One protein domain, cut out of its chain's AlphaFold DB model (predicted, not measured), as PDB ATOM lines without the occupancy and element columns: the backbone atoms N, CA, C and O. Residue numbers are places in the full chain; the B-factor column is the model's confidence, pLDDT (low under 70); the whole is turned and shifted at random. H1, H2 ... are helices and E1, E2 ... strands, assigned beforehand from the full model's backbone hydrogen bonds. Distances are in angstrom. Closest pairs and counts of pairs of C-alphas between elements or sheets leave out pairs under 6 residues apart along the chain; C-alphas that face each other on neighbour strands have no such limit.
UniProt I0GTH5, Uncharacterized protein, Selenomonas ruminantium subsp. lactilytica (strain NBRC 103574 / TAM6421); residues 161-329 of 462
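This is residues 161 to 329 of the 462 residues of an uncharacterized protein of Selenomonas ruminantium subsp. lactilytica (strain NBRC 103574 / TAM6421) (UniProt I0GTH5). A strongly twisted sheet of six parallel strands runs through the domain, with H1 packed over one face, while the long helix H3, with short H4 packed on it, grazes the sheet with residues 232 to 240. H2 lies near edge strand E2, H6 packs on H1, H5 lies away from the sheet, and residues 219 to 224 stick out. The printed part has 169 residues, with six named helices and six named strands in the order E1 H1 E2 H2 H3 E3 H4 E4 H5 E5 E6 H6; across the sheet the order is E2 E1 E3 E4 E5 E6. The class is mixed, helices and strands, with under half of the residues in named elements. The whole is compact, with a radius of gyration of the C-alphas of 15.5 A and spans of 44 by 42 by 32 A.

Start at edge strand E2, residues 189 to 192, beside E1, residues 165 to 169: N 167 and O 189 are 2.8 A apart, within hydrogen-bond range. Within range too are N 247 and O 166, 2.8 A, from E1 to E3, residues 245 to 248; N 264 and O 246, 2.8 A, to E4, residues 262 to 266; N 304 and O 265, 2.8 A, to E5, residues 300 to 305; and N 320 and O 303, 2.8 A, to edge strand E6, residues 319 to 321. H1, residues 172 to 181, makes two layers with the sheet, a helix on one face, at a height over the sheet of 6.7 A. It lies over E4, only just, with 3 of its C-alphas falling there, and runs slantwise to the strands, at 37 degrees to E4 on the local plane. H6, residues 324 to 329, touches H1 at a steep tilt of 56 degrees; their closest C-alphas, of Leu 180 and Leu 327, are 5.8 A apart. H3, residues 222 to 241, touches H4, residues 255 to 258, with residues 232 to 240 alone; the closest C-alphas, of Gly 236 and Tyr 258, are 4.8 A apart. H4 and H2, residues 197 to 206, only graze the sheet; H5, residues 275 to 279, is not on it. Strand-helix-strand units, parallel neighbour strands with a helix between, are E1 H1 E2, E3 H4 E4 and E4 H5 E5; E2, H2 H3, E3 is a split one, with E1 between its strands; each crossover is right-handed. Every O i to N i+4 pair is within range in H1, H3 and H6, against 5 of 6 in H2 and 0 of 1 in H5, which has 0 of 2 O i to N i+3 pairs; H4 is too short for an i+4 pair.

Find C-alpha 165 at (-179.091, 153.381, -47.174), where E1 begins. H3 runs 29.0 A from C-alpha 222 at (-152.298, 144.735, -50.825); H1 is 14.6 A long, H2 14.5 A and E5 13.6 A. H6 ends at C-alpha 329, (-190.304, 145.190, -29.252).

Look at Gly 288 and Gln 329 for the two C-alphas farthest apart, 44.8 A. The printed part has no cut; the links H2 to H3, H5 to E5 and E5 to E6 are long. The mean pLDDT of the printed part is 80.8, with residues 161 to 162, 207 to 230, 234 and 286 to 288 under 70.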
ATOM      1  N   ARG A 161    -179.959 150.614 -59.463       54.97
ATOM      2  CA  ARG A 161    -179.832 150.008 -58.140       54.97
ATOM      3  C   ARG A 161    -180.266 151.038 -57.106       54.97
ATOM      4  O   ARG A 161    -179.546 151.986 -56.810       54.97
ATOM      5  N   LYS A 162    -181.468 150.851 -56.566       63.16
ATOM      6  CA  LYS A 162    -182.070 151.724 -55.552       63.16
ATOM      7  C   LYS A 162    -181.877 151.118 -54.163       63.16
ATOM      8  O   LYS A 162    -182.841 150.657 -53.561       63.16
ATOM      9  N   PHE A 163    -180.640 151.080 -53.664       74.81
ATOM     10  CA  PHE A 163    -180.463 150.904 -52.220       74.81
ATOM     11  C   PHE A 163    -180.803 152.218 -51.513       74.81
ATOM     12  O   PHE A 163    -180.496 153.297 -52.019       74.81
ATOM     13  N   THR A 164    -181.484 152.129 -50.372       83.31
ATOM     14  CA  THR A 164    -181.998 153.313 -49.659       83.31
ATOM     15  C   THR A 164    -180.992 153.898 -48.679       83.31
ATOM     16  O   THR A 164    -181.020 155.093 -48.408       83.31
ATOM     17  N   ASP A 165    -180.121 153.045 -48.146       90.38
ATOM     18  CA  ASP A 165    -179.091 153.381 -47.174       90.38
ATOM     19  C   ASP A 165    -177.796 152.635 -47.530       90.38
ATOM     20  O   ASP A 165    -177.818 151.588 -48.190       90.38
ATOM     21  N   ILE A 166    -176.673 153.133 -47.021       89.56
ATOM     22  CA  ILE A 166    -175.398 152.412 -46.961       89.56
ATOM     23  C   ILE A 166    -175.069 152.120 -45.501       89.56
ATOM     24  O   ILE A 166    -175.283 152.960 -44.628       89.56
ATOM     25  N   VAL A 167    -174.528 150.935 -45.234       91.00
ATOM     26  CA  VAL A 167    -174.211 150.460 -43.887       91.00
ATOM     27  C   VAL A 167    -172.749 150.040 -43.816       91.00
ATOM     28  O   VAL A 167    -172.358 149.081 -44.475       91.00
ATOM     29  N   LEU A 168    -171.944 150.727 -43.008       89.62
ATOM     30  CA  LEU A 168    -170.512 150.468 -42.819       89.62
ATOM     31  C   LEU A 168    -170.270 149.927 -41.411       89.62
ATOM     32  O   LEU A 168    -170.215 150.682 -40.444       89.62
ATOM     33  N   THR A 169    -170.129 148.611 -41.274       85.81
ATOM     34  CA  THR A 169    -170.062 147.964 -39.952       85.81
ATOM     35  C   THR A 169    -168.802 147.127 -39.796       85.81
ATOM     36  O   THR A 169    -168.383 146.414 -40.707       85.81
ATOM     37  N   HIS A 170    -168.199 147.201 -38.609       80.25
ATOM     38  CA  HIS A 170    -167.016 146.417 -38.224       80.25
ATOM     39  C   HIS A 170    -167.329 145.325 -37.204       80.25
ATOM     40  O   HIS A 170    -166.521 144.425 -36.979       80.25
ATOM     41  N   THR A 171    -168.506 145.366 -36.583       85.75
ATOM     42  CA  THR A 171    -168.887 144.437 -35.520       85.75
ATOM     43  C   THR A 171    -170.281 143.877 -35.772       85.75
ATOM     44  O   THR A 171    -171.136 144.505 -36.394       85.75
ATOM     45  N   VAL A 172    -170.545 142.673 -35.255       88.00
ATOM     46  CA  VAL A 172    -171.907 142.107 -35.279       88.00
ATOM     47  C   VAL A 172    -172.901 142.999 -34.527       88.00
ATOM     48  O   VAL A 172    -174.087 142.991 -34.840       88.00
ATOM     49  N   TYR A 173    -172.409 143.778 -33.560       89.81
ATOM     50  CA  TYR A 173    -173.195 144.708 -32.762       89.81
ATOM     51  C   TYR A 173    -173.671 145.919 -33.572       89.81
ATOM     52  O   TYR A 173    -174.873 146.170 -33.635       89.81
ATOM     53  N   THR A 174    -172.761 146.619 -34.251       92.19
ATOM     54  CA  THR A 174    -173.103 147.786 -35.086       92.19
ATOM     55  C   THR A 174    -174.069 147.415 -36.213       92.19
ATOM     56  O   THR A 174    -175.051 148.120 -36.451       92.19
ATOM     57  N   LEU A 175    -173.878 146.249 -36.842       92.56
ATOM     58  CA  LEU A 175    -174.831 145.709 -37.816       92.56
ATOM     59  C   LEU A 175    -176.214 145.459 -37.200       92.56
ATOM     60  O   LEU A 175    -177.238 145.806 -37.788       92.56
ATOM     61  N   PHE A 176    -176.252 144.868 -36.007       94.00
ATOM     62  CA  PHE A 176    -177.500 144.619 -35.299       94.00
ATOM     63  C   PHE A 176    -178.233 145.923 -34.940       94.00
ATOM     64  O   PHE A 176    -179.447 145.998 -35.130       94.00
ATOM     65  N   LEU A 177    -177.519 146.970 -34.506       95.00
ATOM     66  CA  LEU A 177    -178.106 148.291 -34.254       95.00
ATOM     67  C   LEU A 177    -178.785 148.864 -35.500       95.00
ATOM     68  O   LEU A 177    -179.924 149.323 -35.412       95.00
ATOM     69  N   TYR A 178    -178.134 148.794 -36.665       95.56
ATOM     70  CA  TYR A 178    -178.742 149.245 -37.918       95.56
ATOM     71  C   TYR A 178    -180.057 148.506 -38.223       95.56
ATOM     72  O   TYR A 178    -181.080 149.137 -38.502       95.56
ATOM     73  N   MET A 179    -180.067 147.174 -38.090       95.06
ATOM     74  CA  MET A 179    -181.266 146.359 -38.329       95.06
ATOM     75  C   MET A 179    -182.414 146.670 -37.353       95.06
ATOM     76  O   MET A 179    -183.588 146.540 -37.705       95.06
ATOM     77  N   LEU A 180    -182.103 147.104 -36.127       95.31
ATOM     78  CA  LEU A 180    -183.110 147.593 -35.182       95.31
ATOM     79  C   LEU A 180    -183.684 148.953 -35.589       95.31
ATOM     80  O   LEU A 180    -184.883 149.182 -35.426       95.31
ATOM     81  N   LEU A 181    -182.842 149.849 -36.103       95.50
ATOM     82  CA  LEU A 181    -183.220 151.213 -36.471       95.50
ATOM     83  C   LEU A 181    -184.098 151.274 -37.727       95.50
ATOM     84  O   LEU A 181    -184.962 152.145 -37.816       95.50
ATOM     85  N   LYS A 182    -183.890 150.375 -38.695       92.94
ATOM     86  CA  LYS A 182    -184.537 150.428 -40.017       92.94
ATOM     87  C   LYS A 182    -185.471 149.251 -40.249       92.94
ATOM     88  O   LYS A 182    -185.101 148.108 -39.997       92.94
ATOM     89  N   GLU A 183    -186.699 149.517 -40.699       86.81
ATOM     90  CA  GLU A 183    -187.685 148.466 -41.014       86.81
ATOM     91  C   GLU A 183    -187.274 147.639 -42.238       86.81
ATOM     92  O   GLU A 183    -187.147 146.422 -42.155       86.81
ATOM     93  N   ASN A 184    -186.942 148.314 -43.337       84.06
ATOM     94  CA  ASN A 184    -186.496 147.685 -44.581       84.06
ATOM     95  C   ASN A 184    -184.965 147.653 -44.666       84.06
ATOM     96  O   ASN A 184    -184.379 148.075 -45.663       84.06
ATOM     97  N   TRP A 185    -184.297 147.216 -43.594       88.56
ATOM     98  CA  TRP A 185    -182.829 147.156 -43.538       88.56
ATOM     99  C   TRP A 185    -182.230 146.262 -44.640       88.56
ATOM    100  O   TRP A 185    -181.070 146.420 -45.007       88.56
ATOM    101  N   ASP A 186    -183.023 145.341 -45.186       83.25
ATOM    102  CA  ASP A 186    -182.697 144.446 -46.298       83.25
ATOM    103  C   ASP A 186    -182.657 145.149 -47.671       83.25
ATOM    104  O   ASP A 186    -182.215 144.565 -48.658       83.25
ATOM    105  N   SER A 187    -183.042 146.424 -47.743       82.50
ATOM    106  CA  SER A 187    -182.866 147.269 -48.935       82.50
ATOM    107  C   SER A 187    -181.545 148.055 -48.956       82.50
ATOM    108  O   SER A 187    -181.269 148.768 -49.921       82.50
ATOM    109  N   ALA A 188    -180.718 147.932 -47.917       85.31
ATOM    110  CA  ALA A 188    -179.469 148.672 -47.793       85.31
ATOM    111  C   ALA A 188    -178.293 148.014 -48.523       85.31
ATOM    112  O   ALA A 188    -178.213 146.789 -48.652       85.31
ATOM    113  N   TYR A 189    -177.317 148.833 -48.913       82.31
ATOM    114  CA  TYR A 189    -175.990 148.354 -49.278       82.31
ATOM    115  C   TYR A 189    -175.146 148.168 -48.012       82.31
ATOM    116  O   TYR A 189    -174.753 149.144 -47.377       82.31
ATOM    117  N   ILE A 190    -174.855 146.920 -47.632       83.69
ATOM    118  CA  ILE A 190    -174.119 146.615 -46.396       83.69
ATOM    119  C   ILE A 190    -172.676 146.217 -46.714       83.69
ATOM    120  O   ILE A 190    -172.428 145.204 -47.366       83.69
ATOM    121  N   LEU A 191    -171.735 146.992 -46.180       81.62
ATOM    122  CA  LEU A 191    -170.318 146.674 -46.072       81.62
ATOM    123  C   LEU A 191    -170.021 146.250 -44.626       81.62
ATOM    124  O   LEU A 191    -169.884 147.088 -43.731       81.62
ATOM    125  N   ALA A 192    -169.946 144.942 -44.384       77.94
ATOM    126  CA  ALA A 192    -169.734 144.382 -43.047       77.94
ATOM    127  C   ALA A 192    -168.367 143.690 -42.949       77.94
ATOM    128  O   ALA A 192    -168.241 142.507 -43.241       77.94
ATOM    129  N   LEU A 193    -167.337 144.426 -42.535       72.56
ATOM    130  CA  LEU A 193    -165.928 144.008 -42.636       72.56
ATOM    131  C   LEU A 193    -165.469 143.080 -41.503       72.56
ATOM    132  O   LEU A 193    -164.430 142.433 -41.601       72.56
ATOM    133  N   GLY A 194    -166.225 143.015 -40.404       72.69
ATOM    134  CA  GLY A 194    -165.871 142.203 -39.235       72.69
ATOM    135  C   GLY A 194    -166.908 141.155 -38.835       72.69
ATOM    136  O   GLY A 194    -166.842 140.626 -37.722       72.69
ATOM    137  N   VAL A 195    -167.857 140.814 -39.714       78.44
ATOM    138  CA  VAL A 195    -168.893 139.796 -39.441       78.44
ATOM    139  C   VAL A 195    -168.555 138.451 -40.091       78.44
ATOM    140  O   VAL A 195    -167.795 138.392 -41.049       78.44
ATOM    141  N   SER A 196    -169.040 137.328 -39.544       77.69
ATOM    142  CA  SER A 196    -168.684 135.987 -40.047       77.69
ATOM    143  C   SER A 196    -169.155 135.718 -41.482       77.69
ATOM    144  O   SER A 196    -170.172 136.256 -41.915       77.69
ATOM    145  N   LYS A 197    -168.461 134.817 -42.199       75.81
ATOM    146  CA  LYS A 197    -168.905 134.327 -43.515       75.81
ATOM    147  C   LYS A 197    -170.315 133.735 -43.445       75.81
ATOM    148  O   LYS A 197    -171.099 133.885 -44.369       75.81
ATOM    149  N   ASP A 198    -170.679 133.112 -42.332       82.38
ATOM    150  CA  ASP A 198    -172.031 132.576 -42.179       82.38
ATOM    151  C   ASP A 198    -173.083 133.683 -42.047       82.38
ATOM    152  O   ASP A 198    -174.180 133.549 -42.585       82.38
ATOM    153  N   ILE A 199    -172.756 134.786 -41.358       85.56
ATOM    154  CA  ILE A 199    -173.611 135.980 -41.324       85.56
ATOM    155  C   ILE A 199    -173.742 136.552 -42.738       85.56
ATOM    156  O   ILE A 199    -174.860 136.815 -43.166       85.56
ATOM    157  N   ALA A 200    -172.636 136.653 -43.485       80.06
ATOM    158  CA  ALA A 200    -172.643 137.069 -44.889       80.06
ATOM    159  C   ALA A 200    -173.654 136.313 -45.732       80.06
ATOM    160  O   ALA A 200    -174.520 136.901 -46.370       80.06
ATOM    161  N   VAL A 201    -173.530 134.987 -45.716       81.38
ATOM    162  CA  VAL A 201    -174.324 134.094 -46.552       81.38
ATOM    163  C   VAL A 201    -175.806 134.249 -46.228       81.38
ATOM    164  O   VAL A 201    -176.626 134.264 -47.140       81.38
ATOM    165  N   ARG A 202    -176.153 134.414 -44.946       87.62
ATOM    166  CA  ARG A 202    -177.542 134.603 -44.511       87.62
ATOM    167  C   ARG A 202    -178.098 135.987 -44.818       87.62
ATOM    168  O   ARG A 202    -179.293 136.109 -45.044       87.62
ATOM    169  N   ILE A 203    -177.270 137.026 -44.832       83.94
ATOM    170  CA  ILE A 203    -177.704 138.338 -45.318       83.94
ATOM    171  C   ILE A 203    -177.960 138.254 -46.825       83.94
ATOM    172  O   ILE A 203    -179.038 138.616 -47.284       83.94
ATOM    173  N   ASN A 204    -177.012 137.693 -47.579       77.25
ATOM    174  CA  ASN A 204    -177.104 137.578 -49.033       77.25
ATOM    175  C   ASN A 204    -178.297 136.727 -49.478       77.25
ATOM    176  O   ASN A 204    -178.912 137.033 -50.491       77.25
ATOM    177  N   SER A 205    -178.672 135.693 -48.720       81.38
ATOM    178  CA  SER A 205    -179.853 134.880 -49.040       81.38
ATOM    179  C   SER A 205    -181.184 135.617 -48.856       81.38
ATOM    180  O   SER A 205    -182.184 135.204 -49.438       81.38
ATOM    181  N   LEU A 206    -181.215 136.691 -48.062       77.62
ATOM    182  CA  LEU A 206    -182.398 137.536 -47.878       77.62
ATOM    183  C   LEU A 206    -182.476 138.674 -48.906       77.62
ATOM    184  O   LEU A 206    -183.534 139.272 -49.089       77.62
ATOM    185  N   LEU A 207    -181.361 138.972 -49.564       69.25
ATOM    186  CA  LEU A 207    -181.177 140.121 -50.435       69.25
ATOM    187  C   LEU A 207    -181.310 139.675 -51.888       69.25
ATOM    188  O   LEU A 207    -180.327 139.413 -52.570       69.25
ATOM    189  N   ILE A 208    -182.554 139.560 -52.344       51.09
ATOM    190  CA  ILE A 208    -182.897 138.928 -53.629       51.09
ATOM    191  C   ILE A 208    -182.316 139.676 -54.855       51.09
ATOM    192  O   ILE A 208    -182.147 139.051 -55.894       51.09
ATOM    193  N   ASP A 209    -181.890 140.942 -54.729       47.00
ATOM    194  CA  ASP A 209    -181.277 141.727 -55.828       47.00
ATOM    195  C   ASP A 209    -180.054 142.577 -55.420       47.00
ATOM    196  O   ASP A 209    -179.447 143.263 -56.249       47.00
ATOM    197  N   ASN A 210    -179.668 142.542 -54.144       44.69
ATOM    198  CA  ASN A 210    -178.600 143.372 -53.597       44.69
ATOM    199  C   ASN A 210    -177.371 142.494 -53.355       44.69
ATOM    200  O   ASN A 210    -177.340 141.683 -52.433       44.69
ATOM    201  N   GLU A 211    -176.344 142.663 -54.184       45.53
ATOM    202  CA  GLU A 211    -175.027 142.050 -53.994       45.53
ATOM    203  C   GLU A 211    -174.354 142.641 -52.750       45.53
ATOM    204  O   GLU A 211    -173.490 143.522 -52.831       45.53
ATOM    205  N   ILE A 212    -174.784 142.169 -51.580       45.00
ATOM    206  CA  ILE A 212    -174.136 142.467 -50.317       45.00
ATOM    207  C   ILE A 212    -172.794 141.763 -50.271       45.00
ATOM    208  O   ILE A 212    -172.637 140.569 -50.548       45.00
ATOM    209  N   PHE A 213    -171.805 142.565 -49.906       49.22
ATOM    210  CA  PHE A 213    -170.437 142.143 -49.771       49.22
ATOM    211  C   PHE A 213    -170.068 142.174 -48.293       49.22
ATOM    212  O   PHE A 213    -169.826 143.224 -47.700       49.22
ATOM    213  N   VAL A 214    -170.043 140.994 -47.687       44.78
ATOM    214  CA  VAL A 214    -169.382 140.794 -46.401       44.78
ATOM    215  C   VAL A 214    -167.986 140.297 -46.714       44.78
ATOM    216  O   VAL A 214    -167.783 139.128 -47.051       44.78
ATOM    217  N   ASP A 215    -167.034 141.216 -46.646       44.38
ATOM    218  CA  ASP A 215    -165.637 140.840 -46.699       44.38
ATOM    219  C   ASP A 215    -165.258 140.195 -45.373       44.38
ATOM    220  O   ASP A 215    -165.466 140.782 -44.309       44.38
ATOM    221  N   LYS A 216    -164.694 138.990 -45.420       42.62
ATOM    222  CA  LYS A 216    -164.029 138.436 -44.240       42.62
ATOM    223  C   LYS A 216    -162.632 137.910 -44.490       42.62
ATOM    224  O   LYS A 216    -162.074 137.225 -43.642       42.62
ATOM    225  N   THR A 217    -162.041 138.241 -45.621       36.31
ATOM    226  CA  THR A 217    -160.723 137.739 -45.970       36.31
ATOM    227  C   THR A 217    -160.240 138.598 -47.118       36.31
ATOM    228  O   THR A 217    -160.660 138.368 -48.244       36.31
ATOM    229  N   ILE A 218    -159.338 139.538 -46.835       40.50
ATOM    230  CA  ILE A 218    -157.949 139.563 -47.325       40.50
ATOM    231  C   ILE A 218    -157.351 140.942 -46.978       40.50
ATOM    232  O   ILE A 218    -157.107 141.783 -47.831       40.50
ATOM    233  N   MET A 219    -157.020 141.160 -45.700       37.97
ATOM    234  CA  MET A 219    -156.047 142.206 -45.335       37.97
ATOM    235  C   MET A 219    -154.596 141.799 -45.671       37.97
ATOM    236  O   MET A 219    -153.671 142.564 -45.425       37.97
ATOM    237  N   MET A 220    -154.372 140.605 -46.238       41.03
ATOM    238  CA  MET A 220    -153.029 140.068 -46.505       41.03
ATOM    239  C   MET A 220    -152.510 140.284 -47.932       41.03
ATOM    240  O   MET A 220    -151.306 140.189 -48.153       41.03
ATOM    241  N   HIS A 221    -153.366 140.618 -48.901       48.03
ATOM    242  CA  HIS A 221    -152.912 140.987 -50.241       48.03
ATOM    243  C   HIS A 221    -153.260 142.445 -50.497       48.03
ATOM    244  O   HIS A 221    -154.420 142.776 -50.724       48.03
ATOM    245  N   LYS A 222    -152.229 143.299 -50.499       48.78
ATOM    246  CA  LYS A 222    -152.298 144.735 -50.825       48.78
ATOM    247  C   LYS A 222    -153.245 145.025 -51.999       48.78
ATOM    248  O   LYS A 222    -154.097 145.896 -51.895       48.78
ATOM    249  N   TYR A 223    -153.168 144.205 -53.048       48.94
ATOM    250  CA  TYR A 223    -154.011 144.320 -54.234       48.94
ATOM    251  C   TYR A 223    -155.512 144.256 -53.940       48.94
ATOM    252  O   TYR A 223    -156.243 145.052 -54.506       48.94
ATOM    253  N   LEU A 224    -155.976 143.362 -53.060       53.59
ATOM    254  CA  LEU A 224    -157.401 143.209 -52.733       53.59
ATOM    255  C   LEU A 224    -157.935 144.371 -51.892       53.59
ATOM    256  O   LEU A 224    -159.044 144.838 -52.148       53.59
ATOM    257  N   ASN A 225    -157.120 144.910 -50.984       59.28
ATOM    258  CA  ASN A 225    -157.446 146.147 -50.270       59.28
ATOM    259  C   ASN A 225    -157.619 147.326 -51.233       59.28
ATOM    260  O   ASN A 225    -158.545 148.119 -51.056       59.28
ATOM    261  N   ASP A 226    -156.785 147.424 -52.271       59.38
ATOM    262  CA  ASP A 226    -156.940 148.457 -53.295       59.38
ATOM    263  C   ASP A 226    -158.272 148.274 -54.045       59.38
ATOM    264  O   ASP A 226    -159.000 149.249 -54.221       59.38
ATOM    265  N   ILE A 227    -158.658 147.042 -54.417       61.44
ATOM    266  CA  ILE A 227    -159.959 146.756 -55.069       61.44
ATOM    267  C   ILE A 227    -161.129 147.263 -54.224       61.44
ATOM    268  O   ILE A 227    -162.005 147.984 -54.710       61.44
ATOM    269  N   ILE A 228    -161.140 146.875 -52.949       68.81
ATOM    270  CA  ILE A 228    -162.207 147.226 -52.012       68.81
ATOM    271  C   ILE A 228    -162.246 148.743 -51.834       68.81
ATOM    272  O   ILE A 228    -163.321 149.328 -51.929       68.81
ATOM    273  N   SER A 229    -161.086 149.387 -51.675       69.94
ATOM    274  CA  SER A 229    -160.972 150.844 -51.542       69.94
ATOM    275  C   SER A 229    -161.590 151.581 -52.723       69.94
ATOM    276  O   SER A 229    -162.401 152.482 -52.520       69.94
ATOM    277  N   HIS A 230    -161.273 151.175 -53.955       66.69
ATOM    278  CA  HIS A 230    -161.846 151.813 -55.139       66.69
ATOM    279  C   HIS A 230    -163.357 151.589 -55.209       66.69
ATOM    280  O   HIS A 230    -164.098 152.540 -55.408       66.69
ATOM    281  N   ARG A 231    -163.854 150.366 -54.981       70.44
ATOM    282  CA  ARG A 231    -165.306 150.111 -54.975       70.44
ATOM    283  C   ARG A 231    -166.029 150.963 -53.930       70.44
ATOM    284  O   ARG A 231    -167.063 151.548 -54.232       70.44
ATOM    285  N   VAL A 232    -165.490 151.027 -52.718       76.31
ATOM    286  CA  VAL A 232    -166.023 151.846 -51.624       76.31
ATOM    287  C   VAL A 232    -166.053 153.322 -52.016       76.31
ATOM    288  O   VAL A 232    -167.079 153.966 -51.825       76.31
ATOM    289  N   MET A 233    -164.978 153.841 -52.614       73.75
ATOM    290  CA  MET A 233    -164.917 155.214 -53.118       73.75
ATOM    291  C   MET A 233    -166.035 155.503 -54.128       73.75
ATOM    292  O   MET A 233    -166.728 156.506 -53.996       73.75
ATOM    293  N   LEU A 234    -166.271 154.609 -55.092       68.62
ATOM    294  CA  LEU A 234    -167.325 154.783 -56.102       68.62
ATOM    295  C   LEU A 234    -168.727 154.793 -55.505       68.62
ATOM    296  O   LEU A 234    -169.584 155.576 -55.913       68.62
ATOM    297  N   ILE A 235    -168.960 153.922 -54.527       75.50
ATOM    298  CA  ILE A 235    -170.228 153.880 -53.800       75.50
ATOM    299  C   ILE A 235    -170.389 155.150 -52.964       75.50
ATOM    300  O   ILE A 235    -171.491 155.685 -52.905       75.50
ATOM    301  N   GLY A 236    -169.305 155.663 -52.376       77.62
ATOM    302  CA  GLY A 236    -169.269 156.960 -51.706       77.62
ATOM    303  C   GLY A 236    -169.663 158.107 -52.636       77.62
ATOM    304  O   GLY A 236    -170.563 158.873 -52.309       77.62
ATOM    305  N   GLU A 237    -169.078 158.185 -53.833       71.19
ATOM    306  CA  GLU A 237    -169.431 159.204 -54.832       71.19
ATOM    307  C   GLU A 237    -170.886 159.096 -55.298       71.19
ATOM    308  O   GLU A 237    -171.605 160.094 -55.368       71.19
ATOM    309  N   TYR A 238    -171.369 157.878 -55.547       72.88
ATOM    310  CA  TYR A 238    -172.782 157.653 -55.840       72.88
ATOM    311  C   TYR A 238    -173.680 158.109 -54.685       72.88
ATOM    312  O   TYR A 238    -174.683 158.787 -54.903       72.88
ATOM    313  N   ALA A 239    -173.306 157.791 -53.445       80.62
ATOM    314  CA  ALA A 239    -174.050 158.196 -52.263       80.62
ATOM    315  C   ALA A 239    -174.140 159.718 -52.127       80.62
ATOM    316  O   ALA A 239    -175.209 160.226 -51.795       80.62
ATOM    317  N   LYS A 240    -173.058 160.447 -52.430       78.50
ATOM    318  CA  LYS A 240    -173.042 161.919 -52.438       78.50
ATOM    319  C   LYS A 240    -174.003 162.472 -53.486       78.50
ATOM    320  O   LYS A 240    -174.886 163.252 -53.139       78.50
ATOM    321  N   ARG A 241    -173.891 162.006 -54.736       75.06
ATOM    322  CA  ARG A 241    -174.726 162.453 -55.869       75.06
ATOM    323  C   ARG A 241    -176.215 162.181 -55.666       75.06
ATOM    324  O   ARG A 241    -177.049 162.964 -56.102       75.06
ATOM    325  N   HIS A 242    -176.548 161.073 -55.008       75.25
ATOM    326  CA  HIS A 242    -177.931 160.651 -54.776       75.25
ATOM    327  C   HIS A 242    -178.430 160.925 -53.350       75.25
ATOM    328  O   HIS A 242    -179.517 160.476 -52.994       75.25
ATOM    329  N   HIS A 243    -177.658 161.653 -52.537       84.56
ATOM    330  CA  HIS A 243    -177.979 161.978 -51.142       84.56
ATOM    331  C   HIS A 243    -178.378 160.760 -50.287       84.56
ATOM    332  O   HIS A 243    -179.292 160.827 -49.462       84.56
ATOM    333  N   ILE A 244    -177.689 159.633 -50.483       86.81
ATOM    334  CA  ILE A 244    -177.946 158.387 -49.756       86.81
ATOM    335  C   ILE A 244    -177.395 158.504 -48.337       86.81
ATOM    336  O   ILE A 244    -176.275 158.967 -48.119       86.81
ATOM    337  N   HIS A 245    -178.194 158.068 -47.362       94.12
ATOM    338  CA  HIS A 245    -177.816 158.093 -45.952       94.12
ATOM    339  C   HIS A 245    -176.844 156.949 -45.649       94.12
ATOM    340  O   HIS A 245    -177.109 155.788 -45.962       94.12
ATOM    341  N   VAL A 246    -175.730 157.281 -45.006       94.69
ATOM    342  CA  VAL A 246    -174.723 156.333 -44.537       94.69
ATOM    343  C   VAL A 246    -174.844 156.131 -43.026       94.69
ATOM    344  O   VAL A 246    -174.809 157.085 -42.251       94.69
ATOM    345  N   TYR A 247    -174.963 154.878 -42.597       96.00
ATOM    346  CA  TYR A 247    -174.933 154.463 -41.197       96.00
ATOM    347  C   TYR A 247    -173.687 153.632 -40.948       96.00
ATOM    348  O   TYR A 247    -173.440 152.670 -41.671       96.00
ATOM    349  N   GLY A 248    -172.909 153.927 -39.919       94.38
ATOM    350  CA  GLY A 248    -171.738 153.105 -39.659       94.38
ATOM    351  C   GLY A 248    -170.831 153.638 -38.583       94.38
ATOM    352  O   GLY A 248    -171.264 154.416 -37.746       94.38
ATOM    353  N   VAL A 249    -169.580 153.199 -38.612       92.12
ATOM    354  CA  VAL A 249    -168.541 153.681 -37.703       92.12
ATOM    355  C   VAL A 249    -167.497 154.475 -38.476       92.12
ATOM    356  O   VAL A 249    -166.986 154.008 -39.496       92.12
ATOM    357  N   ASP A 250    -167.196 155.679 -38.012       90.81
ATOM    358  CA  ASP A 250    -166.265 156.599 -38.654       90.81
ATOM    359  C   ASP A 250    -164.799 156.172 -38.464       90.81
ATOM    360  O   ASP A 250    -163.991 156.346 -39.367       90.81
ATOM    361  N   HIS A 251    -164.431 155.503 -37.366       88.19
ATOM    362  CA  HIS A 251    -163.077 154.952 -37.160       88.19
ATOM    363  C   HIS A 251    -162.685 153.846 -38.172       88.19
ATOM    364  O   HIS A 251    -161.585 153.295 -38.115       88.19
ATOM    365  N   ASN A 252    -163.583 153.488 -39.093       82.81
ATOM    366  CA  ASN A 252    -163.311 152.599 -40.213       82.81
ATOM    367  C   ASN A 252    -162.424 153.289 -41.263       82.81
ATOM    368  O   ASN A 252    -162.750 154.377 -41.727       82.81
ATOM    369  N   SER A 253    -161.392 152.596 -41.753       76.88
ATOM    370  CA  SER A 253    -160.522 153.058 -42.849       76.88
ATOM    371  C   SER A 253    -161.239 153.351 -44.172       76.88
ATOM    372  O   SER A 253    -160.611 153.829 -45.105       76.88
ATOM    373  N   PHE A 254    -162.516 152.997 -44.299       82.31
ATOM    374  CA  PHE A 254    -163.351 153.283 -45.462       82.31
ATOM    375  C   PHE A 254    -164.372 154.399 -45.232       82.31
ATOM    376  O   PHE A 254    -165.045 154.791 -46.182       82.31
ATOM    377  N   ALA A 255    -164.535 154.893 -44.001       87.69
ATOM    378  CA  ALA A 255    -165.564 155.880 -43.682       87.69
ATOM    379  C   ALA A 255    -165.337 157.218 -44.393       87.69
ATOM    380  O   ALA A 255    -166.303 157.858 -44.805       87.69
ATOM    381  N   HIS A 256    -164.076 157.609 -44.600       84.00
ATOM    382  CA  HIS A 256    -163.719 158.896 -45.193       84.00
ATOM    383  C   HIS A 256    -164.246 159.077 -46.618       84.00
ATOM    384  O   HIS A 256    -164.614 160.186 -46.993       84.00
ATOM    385  N   TYR A 257    -164.394 157.992 -47.386       83.12
ATOM    386  CA  TYR A 257    -165.001 158.033 -48.721       83.12
ATOM    387  C   TYR A 257    -166.468 158.487 -48.714       83.12
ATOM    388  O   TYR A 257    -166.993 158.921 -49.740       83.12
ATOM    389  N   TYR A 258    -167.127 158.406 -47.560       87.62
ATOM    390  CA  TYR A 258    -168.520 158.784 -47.372       87.62
ATOM    391  C   TYR A 258    -168.684 160.136 -46.675       87.62
ATOM    392  O   TYR A 258    -169.814 160.595 -46.501       87.62
ATOM    393  N   PHE A 259    -167.602 160.811 -46.284       84.56
ATOM    394  CA  PHE A 259    -167.706 162.175 -45.769       84.56
ATOM    395  C   PHE A 259    -168.171 163.123 -46.882       84.56
ATOM    396  O   PHE A 259    -167.788 162.976 -48.041       84.56
ATOM    397  N   GLY A 260    -169.083 164.038 -46.543       78.00
ATOM    398  CA  GLY A 260    -169.870 164.811 -47.515       78.00
ATOM    399  C   GLY A 260    -171.228 164.184 -47.866       78.00
ATOM    400  O   GLY A 260    -172.052 164.830 -48.505       78.00
ATOM    401  N   THR A 261    -171.503 162.955 -47.411       85.31
ATOM    402  CA  THR A 261    -172.867 162.399 -47.353       85.31
ATOM    403  C   THR A 261    -173.514 162.680 -45.995       85.31
ATOM    404  O   THR A 261    -172.865 163.156 -45.062       85.31
ATOM    405  N   ARG A 262    -174.797 162.330 -45.848       92.50
ATOM    406  CA  ARG A 262    -175.446 162.277 -44.533       92.50
ATOM    407  C   ARG A 262    -174.922 161.069 -43.766       92.50
ATOM    408  O   ARG A 262    -175.394 159.953 -43.984       92.50
ATOM    409  N   PHE A 263    -173.942 161.286 -42.892       95.38
ATOM    410  CA  PHE A 263    -173.304 160.220 -42.121       95.38
ATOM    411  C   PHE A 263    -173.851 160.159 -40.691       95.38
ATOM    412  O   PHE A 263    -173.884 161.154 -39.965       95.38
ATOM    413  N   THR A 264    -174.279 158.973 -40.263       96.94
ATOM    414  CA  THR A 264    -174.708 158.695 -38.891       96.94
ATOM    415  C   THR A 264    -173.833 157.630 -38.252       96.94
ATOM    416  O   THR A 264    -173.841 156.471 -38.671       96.94
ATOM    417  N   GLN A 265    -173.120 158.041 -37.205       96.25
ATOM    418  CA  GLN A 265    -172.319 157.157 -36.370       96.25
ATOM    419  C   GLN A 265    -173.243 156.212 -35.592       96.25
ATOM    420  O   GLN A 265    -174.213 156.647 -34.965       96.25
ATOM    421  N   LEU A 266    -172.936 154.922 -35.614       96.62
ATOM    422  CA  LEU A 266    -173.541 153.899 -34.771       96.62
ATOM    423  C   LEU A 266    -172.588 153.580 -33.619       96.62
ATOM    424  O   LEU A 266    -171.394 153.432 -33.852       96.62
ATOM    425  N   GLU A 267    -173.127 153.419 -32.409       94.69
ATOM    426  CA  GLU A 267    -172.351 152.985 -31.243       94.69
ATOM    427  C   GLU A 267    -171.570 151.688 -31.521       94.69
ATOM    428  O   GLU A 267    -172.158 150.661 -31.874       94.69
ATOM    429  N   ASP A 268    -170.264 151.709 -31.265       90.81
ATOM    430  CA  ASP A 268    -169.362 150.561 -31.259       90.81
ATOM    431  C   ASP A 268    -168.815 150.298 -29.847       90.81
ATOM    432  O   ASP A 268    -167.617 150.291 -29.548       90.81
ATOM    433  N   GLY A 269    -169.754 150.038 -28.938       88.31
ATOM    434  CA  GLY A 269    -169.470 149.679 -27.558       88.31
ATOM    435  C   GLY A 269    -169.156 150.886 -26.678       88.31
ATOM    436  O   GLY A 269    -169.833 151.905 -26.726       88.31
ATOM    437  N   ILE A 270    -168.182 150.723 -25.780       87.94
ATOM    438  CA  ILE A 270    -167.841 151.738 -24.769       87.94
ATOM    439  C   ILE A 270    -166.876 152.809 -25.293       87.94
ATOM    440  O   ILE A 270    -166.672 153.810 -24.616       87.94
ATOM    441  N   PHE A 271    -166.272 152.608 -26.468       88.50
ATOM    442  CA  PHE A 271    -165.296 153.545 -27.031       88.50
ATOM    443  C   PHE A 271    -165.937 154.880 -27.432       88.50
ATOM    444  O   PHE A 271    -165.323 155.919 -27.219       88.50
ATOM    445  N   ASP A 272    -167.197 154.885 -27.881       91.44
ATOM    446  CA  ASP A 272    -167.933 156.120 -28.206       91.44
ATOM    447  C   ASP A 272    -168.204 157.026 -26.986       91.44
ATOM    448  O   ASP A 272    -168.651 158.161 -27.138       91.44
ATOM    449  N   TYR A 273    -167.950 156.536 -25.769       91.75
ATOM    450  CA  TYR A 273    -168.183 157.259 -24.517       91.75
ATOM    451  C   TYR A 273    -166.890 157.769 -23.863       91.75
ATOM    452  O   TYR A 273    -166.937 158.264 -22.737       91.75
ATOM    453  N   ARG A 274    -165.725 157.640 -24.518       89.19
ATOM    454  CA  ARG A 274    -164.424 157.982 -23.919       89.19
ATOM    455  C   ARG A 274    -163.606 158.941 -24.784       89.19
ATOM    456  O   ARG A 274    -163.371 158.684 -25.959       89.19
ATOM    457  N   GLU A 275    -163.109 160.020 -24.179       84.19
ATOM    458  CA  GLU A 275    -162.329 161.052 -24.889       84.19
ATOM    459  C   GLU A 275    -160.975 160.553 -25.413       84.19
ATOM    460  O   GLU A 275    -160.480 161.026 -26.433       84.19
ATOM    461  N   ASP A 276    -160.355 159.586 -24.740       84.56
ATOM    462  CA  ASP A 276    -159.066 159.021 -25.152       84.56
ATOM    463  C   ASP A 276    -159.172 158.180 -26.435       84.56
ATOM    464  O   ASP A 276    -158.186 157.991 -27.149       84.56
ATOM    465  N   SER A 277    -160.374 157.704 -26.758       83.56
ATOM    466  CA  SER A 277    -160.593 156.741 -27.834       83.56
ATOM    467  C   SER A 277    -160.497 157.379 -29.217       83.56
ATOM    468  O   SER A 277    -159.979 156.743 -30.134       83.56
ATOM    469  N   CYS A 278    -160.903 158.644 -29.376       79.38
ATOM    470  CA  CYS A 278    -160.857 159.327 -30.671       79.38
ATOM    471  C   CYS A 278    -159.431 159.444 -31.221       79.38
ATOM    472  O   CYS A 278    -159.214 159.166 -32.400       79.38
ATOM    473  N   HIS A 279    -158.443 159.724 -30.371       73.62
ATOM    474  CA  HIS A 279    -157.048 159.934 -30.771       73.62
ATOM    475  C   HIS A 279    -156.389 158.690 -31.384       73.62
ATOM    476  O   HIS A 279    -155.594 158.815 -32.312       73.62
ATOM    477  N   ASN A 280    -156.755 157.489 -30.928       70.81
ATOM    478  CA  ASN A 280    -156.166 156.233 -31.415       70.81
ATOM    479  C   ASN A 280    -156.554 155.893 -32.861       70.81
ATOM    480  O   ASN A 280    -155.899 155.072 -33.500       70.81
ATOM    481  N   TYR A 281    -157.616 156.519 -33.365       70.62
ATOM    482  CA  TYR A 281    -158.161 156.291 -34.702       70.62
ATOM    483  C   TYR A 281    -158.227 157.593 -35.507       70.62
ATOM    484  O   TYR A 281    -158.986 157.695 -36.466       70.62
ATOM    485  N   SER A 282    -157.445 158.590 -35.093       72.81
ATOM    486  CA  SER A 282    -157.373 159.908 -35.714       72.81
ATOM    487  C   SER A 282    -156.291 159.982 -36.789       72.81
ATOM    488  O   SER A 282    -155.317 159.231 -36.770       72.81
ATOM    489  N   GLY A 283    -156.451 160.908 -37.729       75.38
ATOM    490  CA  GLY A 283    -155.540 161.085 -38.859       75.38
ATOM    491  C   GLY A 283    -155.659 162.469 -39.482       75.38
ATOM    492  O   GLY A 283    -156.109 163.413 -38.835       75.38
ATOM    493  N   VAL A 284    -155.266 162.583 -40.747       71.19
ATOM    494  CA  VAL A 284    -155.425 163.801 -41.548       71.19
ATOM    495  C   VAL A 284    -156.207 163.430 -42.802       71.19
ATOM    496  O   VAL A 284    -155.906 162.421 -43.438       71.19
ATOM    497  N   MET A 285    -157.242 164.208 -43.098       70.44
ATOM    498  CA  MET A 285    -158.070 164.070 -44.294       70.44
ATOM    499  C   MET A 285    -157.325 164.566 -45.544       70.44
ATOM    500  O   MET A 285    -156.313 165.256 -45.439       70.44
ATOM    501  N   ASP A 286    -157.841 164.257 -46.739       63.69
ATOM    502  CA  ASP A 286    -157.238 164.700 -48.011       63.69
ATOM    503  C   ASP A 286    -157.188 166.237 -48.153       63.69
ATOM    504  O   ASP A 286    -156.325 166.768 -48.848       63.69
ATOM    505  N   ASP A 287    -158.079 166.957 -47.461       65.94
ATOM    506  CA  ASP A 287    -158.114 168.425 -47.376       65.94
ATOM    507  C   ASP A 287    -157.111 169.004 -46.351       65.94
ATOM    508  O   ASP A 287    -157.030 170.219 -46.180       65.94
ATOM    509  N   GLY A 288    -156.332 168.152 -45.675       69.31
ATOM    510  CA  GLY A 288    -155.366 168.542 -44.648       69.31
ATOM    511  C   GLY A 288    -155.967 168.746 -43.253       69.31
ATOM    512  O   GLY A 288    -155.223 169.023 -42.310       69.31
ATOM    513  N   GLU A 289    -157.282 168.587 -43.085       74.56
ATOM    514  CA  GLU A 289    -157.951 168.786 -41.800       74.56
ATOM    515  C   GLU A 289    -157.769 167.578 -40.865       74.56
ATOM    516  O   GLU A 289    -157.768 166.422 -41.313       74.56
ATOM    517  N   PRO A 290    -157.649 167.801 -39.543       76.50
ATOM    518  CA  PRO A 290    -157.548 166.713 -38.585       76.50
ATOM    519  C   PRO A 290    -158.841 165.889 -38.552       76.50
ATOM    520  O   PRO A 290    -159.954 166.403 -38.419       76.50
ATOM    521  N   TYR A 291    -158.673 164.576 -38.632       81.94
ATOM    522  CA  TYR A 291    -159.728 163.586 -38.515       81.94
ATOM    523  C   TYR A 291    -159.789 163.074 -37.073       81.94
ATOM    524  O   TYR A 291    -158.837 162.435 -36.639       81.94
ATOM    525  N   LEU A 292    -160.893 163.316 -36.352       87.19
ATOM    526  CA  LEU A 292    -161.162 162.718 -35.036       87.19
ATOM    527  C   LEU A 292    -162.343 161.746 -35.123       87.19
ATOM    528  O   LEU A 292    -163.445 162.155 -35.489       87.19
ATOM    529  N   ALA A 293    -162.114 160.481 -34.775       89.88
ATOM    530  CA  ALA A 293    -163.123 159.427 -34.860       89.88
ATOM    531  C   ALA A 293    -164.137 159.437 -33.695       89.88
ATOM    532  O   ALA A 293    -164.072 160.287 -32.806       89.88
ATOM    533  N   PHE A 294    -165.046 158.459 -33.685       91.50
ATOM    534  CA  PHE A 294    -166.144 158.250 -32.732       91.50
ATOM    535  C   PHE A 294    -167.150 159.409 -32.681       91.50
ATOM    536  O   PHE A 294    -167.644 159.799 -31.626       91.50
ATOM    537  N   GLY A 295    -167.463 159.984 -33.844       91.75
ATOM    538  CA  GLY A 295    -168.475 161.028 -34.009       91.75
ATOM    539  C   GLY A 295    -167.987 162.456 -33.746       91.75
ATOM    540  O   GLY A 295    -168.732 163.421 -33.959       91.75
ATOM    541  N   HIS A 296    -166.724 162.619 -33.347       90.88
ATOM    542  CA  HIS A 296    -166.105 163.930 -33.166       90.88
ATOM    543  C   HIS A 296    -165.914 164.672 -34.495       90.88
ATOM    544  O   HIS A 296    -165.908 165.903 -34.523       90.88
ATOM    545  N   ASN A 297    -165.825 163.948 -35.611       86.94
ATOM    546  CA  ASN A 297    -165.628 164.547 -36.919       86.94
ATOM    547  C   ASN A 297    -166.791 165.475 -37.332       86.94
ATOM    548  O   ASN A 297    -167.968 165.154 -37.149       86.94
ATOM    549  N   LYS A 298    -166.466 166.625 -37.943       87.12
ATOM    550  CA  LYS A 298    -167.443 167.599 -38.466       87.12
ATOM    551  C   LYS A 298    -168.384 167.024 -39.536       87.12
ATOM    552  O   LYS A 298    -169.502 167.504 -39.670       87.12
ATOM    553  N   TYR A 299    -167.958 165.988 -40.255       87.44
ATOM    554  CA  TYR A 299    -168.734 165.307 -41.293       87.44
ATOM    555  C   TYR A 299    -169.745 164.286 -40.739       87.44
ATOM    556  O   TYR A 299    -170.566 163.771 -41.495       87.44
ATOM    557  N   VAL A 300    -169.723 164.001 -39.431       93.19
ATOM    558  CA  VAL A 300    -170.745 163.179 -38.766       93.19
ATOM    559  C   VAL A 300    -171.917 164.070 -38.349       93.19
ATOM    560  O   VAL A 300    -171.767 164.932 -37.485       93.19
ATOM    561  N   GLU A 301    -173.092 163.841 -38.950       95.44
ATOM    562  CA  GLU A 301    -174.321 164.624 -38.722       95.44
ATOM    563  C   GLU A 301    -175.008 164.233 -37.408       95.44
ATOM    564  O   GLU A 301    -175.538 165.077 -36.690       95.44
ATOM    565  N   SER A 302    -175.037 162.935 -37.093       97.00
ATOM    566  CA  SER A 302    -175.635 162.450 -35.848       97.00
ATOM    567  C   SER A 302    -174.997 161.159 -35.357       97.00
ATOM    568  O   SER A 302    -174.390 160.420 -36.129       97.00
ATOM    569  N   ILE A 303    -175.151 160.890 -34.064       97.75
ATOM    570  CA  ILE A 303    -174.566 159.737 -33.381       97.75
ATOM    571  C   ILE A 303    -175.686 158.994 -32.663       97.75
ATOM    572  O   ILE A 303    -176.441 159.589 -31.895       97.75
ATOM    573  N   ILE A 304    -175.817 157.695 -32.905       97.88
ATOM    574  CA  ILE A 304    -176.783 156.842 -32.214       97.88
ATOM    575  C   ILE A 304    -176.087 156.135 -31.060       97.88
ATOM    576  O   ILE A 304    -175.234 155.283 -31.295       97.88
ATOM    577  N   LEU A 305    -176.509 156.442 -29.834       96.50
ATOM    578  CA  LEU A 305    -176.003 155.827 -28.607       96.50
ATOM    579  C   LEU A 305    -177.128 155.114 -27.851       96.50
ATOM    580  O   LEU A 305    -178.283 155.530 -27.881       96.50
ATOM    581  N   THR A 306    -176.795 154.035 -27.152       93.50
ATOM    582  CA  THR A 306    -177.747 153.206 -26.395       93.50
ATOM    583  C   THR A 306    -177.797 153.537 -24.902       93.50
ATOM    584  O   THR A 306    -178.611 152.976 -24.172       93.50
ATOM    585  N   GLY A 307    -176.959 154.473 -24.443       91.44
ATOM    586  CA  GLY A 307    -176.911 154.930 -23.054       91.44
ATOM    587  C   GLY A 307    -176.149 153.987 -22.121       91.44
ATOM    588  O   GLY A 307    -176.540 153.838 -20.963       91.44
ATOM    589  N   ARG A 308    -175.084 153.329 -22.606       87.88
ATOM    590  CA  ARG A 308    -174.248 152.446 -21.768       87.88
ATOM    591  C   ARG A 308    -173.462 153.217 -20.710       87.88
ATOM    592  O   ARG A 308    -173.271 152.703 -19.610       87.88
ATOM    593  N   GLU A 309    -173.031 154.431 -21.047       90.44
ATOM    594  CA  GLU A 309    -172.327 155.368 -20.169       90.44
ATOM    595  C   GLU A 309    -172.810 156.812 -20.422       90.44
ATOM    596  O   GLU A 309    -173.749 157.050 -21.187       90.44
ATOM    597  N   ASN A 310    -172.203 157.784 -19.735       92.44
ATOM    598  CA  ASN A 310    -172.537 159.196 -19.910       92.44
ATOM    599  C   ASN A 310    -172.019 159.713 -21.255       92.44
ATOM    600  O   ASN A 310    -170.873 159.469 -21.619       92.44
ATOM    601  N   VAL A 311    -172.856 160.467 -21.962       95.19
ATOM    602  CA  VAL A 311    -172.490 161.103 -23.231       95.19
ATOM    603  C   VAL A 311    -171.417 162.168 -22.997       95.19
ATOM    604  O   VAL A 311    -171.535 162.973 -22.070       95.19
ATOM    605  N   LEU A 312    -170.393 162.191 -23.852       94.06
ATOM    606  CA  LEU A 312    -169.336 163.196 -23.789       94.06
ATOM    607  C   LEU A 312    -169.876 164.584 -24.179       94.06
ATOM    608  O   LEU A 312    -170.580 164.696 -25.188       94.06
ATOM    609  N   PRO A 313    -169.516 165.661 -23.453       94.19
ATOM    610  CA  PRO A 313    -169.964 167.015 -23.786       94.19
ATOM    611  C   PRO A 313    -169.620 167.446 -25.217       94.19
ATOM    612  O   PRO A 313    -170.384 168.175 -25.838       94.19
ATOM    613  N   SER A 314    -168.490 166.971 -25.744       91.44
ATOM    614  CA  SER A 314    -167.940 167.323 -27.059       91.44
ATOM    615  C   SER A 314    -168.716 166.769 -28.258       91.44
ATOM    616  O   SER A 314    -168.498 167.241 -29.370       91.44
ATOM    617  N   ILE A 315    -169.607 165.797 -28.051       94.56
ATOM    618  CA  ILE A 315    -170.446 165.205 -29.110       94.56
ATOM    619  C   ILE A 315    -171.945 165.281 -28.790       94.56
ATOM    620  O   ILE A 315    -172.773 164.770 -29.545       94.56
ATOM    621  N   ALA A 316    -172.306 165.860 -27.643       96.00
ATOM    622  CA  ALA A 316    -173.648 165.773 -27.077       96.00
ATOM    623  C   ALA A 316    -174.737 166.361 -27.989       96.00
ATOM    624  O   ALA A 316    -175.864 165.868 -27.995       96.00
ATOM    625  N   ASP A 317    -174.402 167.376 -28.782       96.50
ATOM    626  CA  ASP A 317    -175.284 168.035 -29.748       96.50
ATOM    627  C   ASP A 317    -175.688 167.127 -30.922       96.50
ATOM    628  O   ASP A 317    -176.778 167.274 -31.474       96.50
ATOM    629  N   LYS A 318    -174.849 166.143 -31.264       96.75
ATOM    630  CA  LYS A 318    -175.094 165.171 -32.342       96.75
ATOM    631  C   LYS A 318    -175.803 163.906 -31.860       96.75
ATOM    632  O   LYS A 318    -176.299 163.122 -32.677       96.75
ATOM    633  N   VAL A 319    -175.816 163.658 -30.551       98.12
ATOM    634  CA  VAL A 319    -176.226 162.371 -29.982       98.12
ATOM    635  C   VAL A 319    -177.743 162.222 -29.911       98.12
ATOM    636  O   VAL A 319    -178.472 163.058 -29.384       98.12
ATOM    637  N   LYS A 320    -178.217 161.065 -30.372       97.81
ATOM    638  CA  LYS A 320    -179.572 160.559 -30.174       97.81
ATOM    639  C   LYS A 320    -179.494 159.288 -29.342       97.81
ATOM    640  O   LYS A 320    -179.025 158.250 -29.812       97.81
ATOM    641  N   LEU A 321    -179.985 159.374 -28.109       96.62
ATOM    642  CA  LEU A 321    -180.113 158.215 -27.236       96.62
ATOM    643  C   LEU A 321    -181.311 157.362 -27.658       96.62
ATOM    644  O   LEU A 321    -182.431 157.862 -27.783       96.62
ATOM    645  N   ILE A 322    -181.077 156.068 -27.854       94.88
ATOM    646  CA  ILE A 322    -182.097 155.098 -28.245       94.88
ATOM    647  C   ILE A 322    -182.258 153.997 -27.201       94.88
ATOM    648  O   ILE A 322    -181.311 153.543 -26.570       94.88
ATOM    649  N   ASP A 323    -183.490 153.512 -27.077       91.56
ATOM    650  CA  ASP A 323    -183.816 152.336 -26.277       91.56
ATOM    651  C   ASP A 323    -183.930 151.125 -27.208       91.56
ATOM    652  O   ASP A 323    -184.957 150.889 -27.854       91.56
ATOM    653  N   ILE A 324    -182.845 150.361 -27.295       90.31
ATOM    654  CA  ILE A 324    -182.731 149.193 -28.177       90.31
ATOM    655  C   ILE A 324    -183.746 148.089 -27.846       90.31
ATOM    656  O   ILE A 324    -184.194 147.384 -28.753       90.31
ATOM    657  N   LYS A 325    -184.198 147.977 -26.586       89.56
ATOM    658  CA  LYS A 325    -185.253 147.026 -26.205       89.56
ATOM    659  C   LYS A 325    -186.601 147.458 -26.772       89.56
ATOM    660  O   LYS A 325    -187.324 146.620 -27.313       89.56
ATOM    661  N   LYS A 326    -186.924 148.754 -26.710       92.69
ATOM    662  CA  LYS A 326    -188.133 149.297 -27.353       92.69
ATOM    663  C   LYS A 326    -188.087 149.157 -28.869       92.69
ATOM    664  O   LYS A 326    -189.113 148.827 -29.455       92.69
ATOM    665  N   LEU A 327    -186.931 149.376 -29.503       94.19
ATOM    666  CA  LEU A 327    -186.784 149.151 -30.946       94.19
ATOM    667  C   LEU A 327    -187.079 147.691 -31.303       94.19
ATOM    668  O   LEU A 327    -187.921 147.443 -32.161       94.19
ATOM    669  N   TRP A 328    -186.485 146.732 -30.586       95.06
ATOM    670  CA  TRP A 328    -186.766 145.307 -30.786       95.06
ATOM    671  C   TRP A 328    -188.252 144.964 -30.607       95.06
ATOM    672  O   TRP A 328    -188.828 144.269 -31.437       95.06
ATOM    673  N   GLN A 329    -188.890 145.463 -29.545       93.81
ATOM    674  CA  GLN A 329    -190.304 145.190 -29.252       93.81
ATOM    675  C   GLN A 329    -191.271 145.771 -30.292       93.81
ATOM    676  O   GLN A 329    -192.371 145.248 -30.447       93.81
TER     677      GLN A 329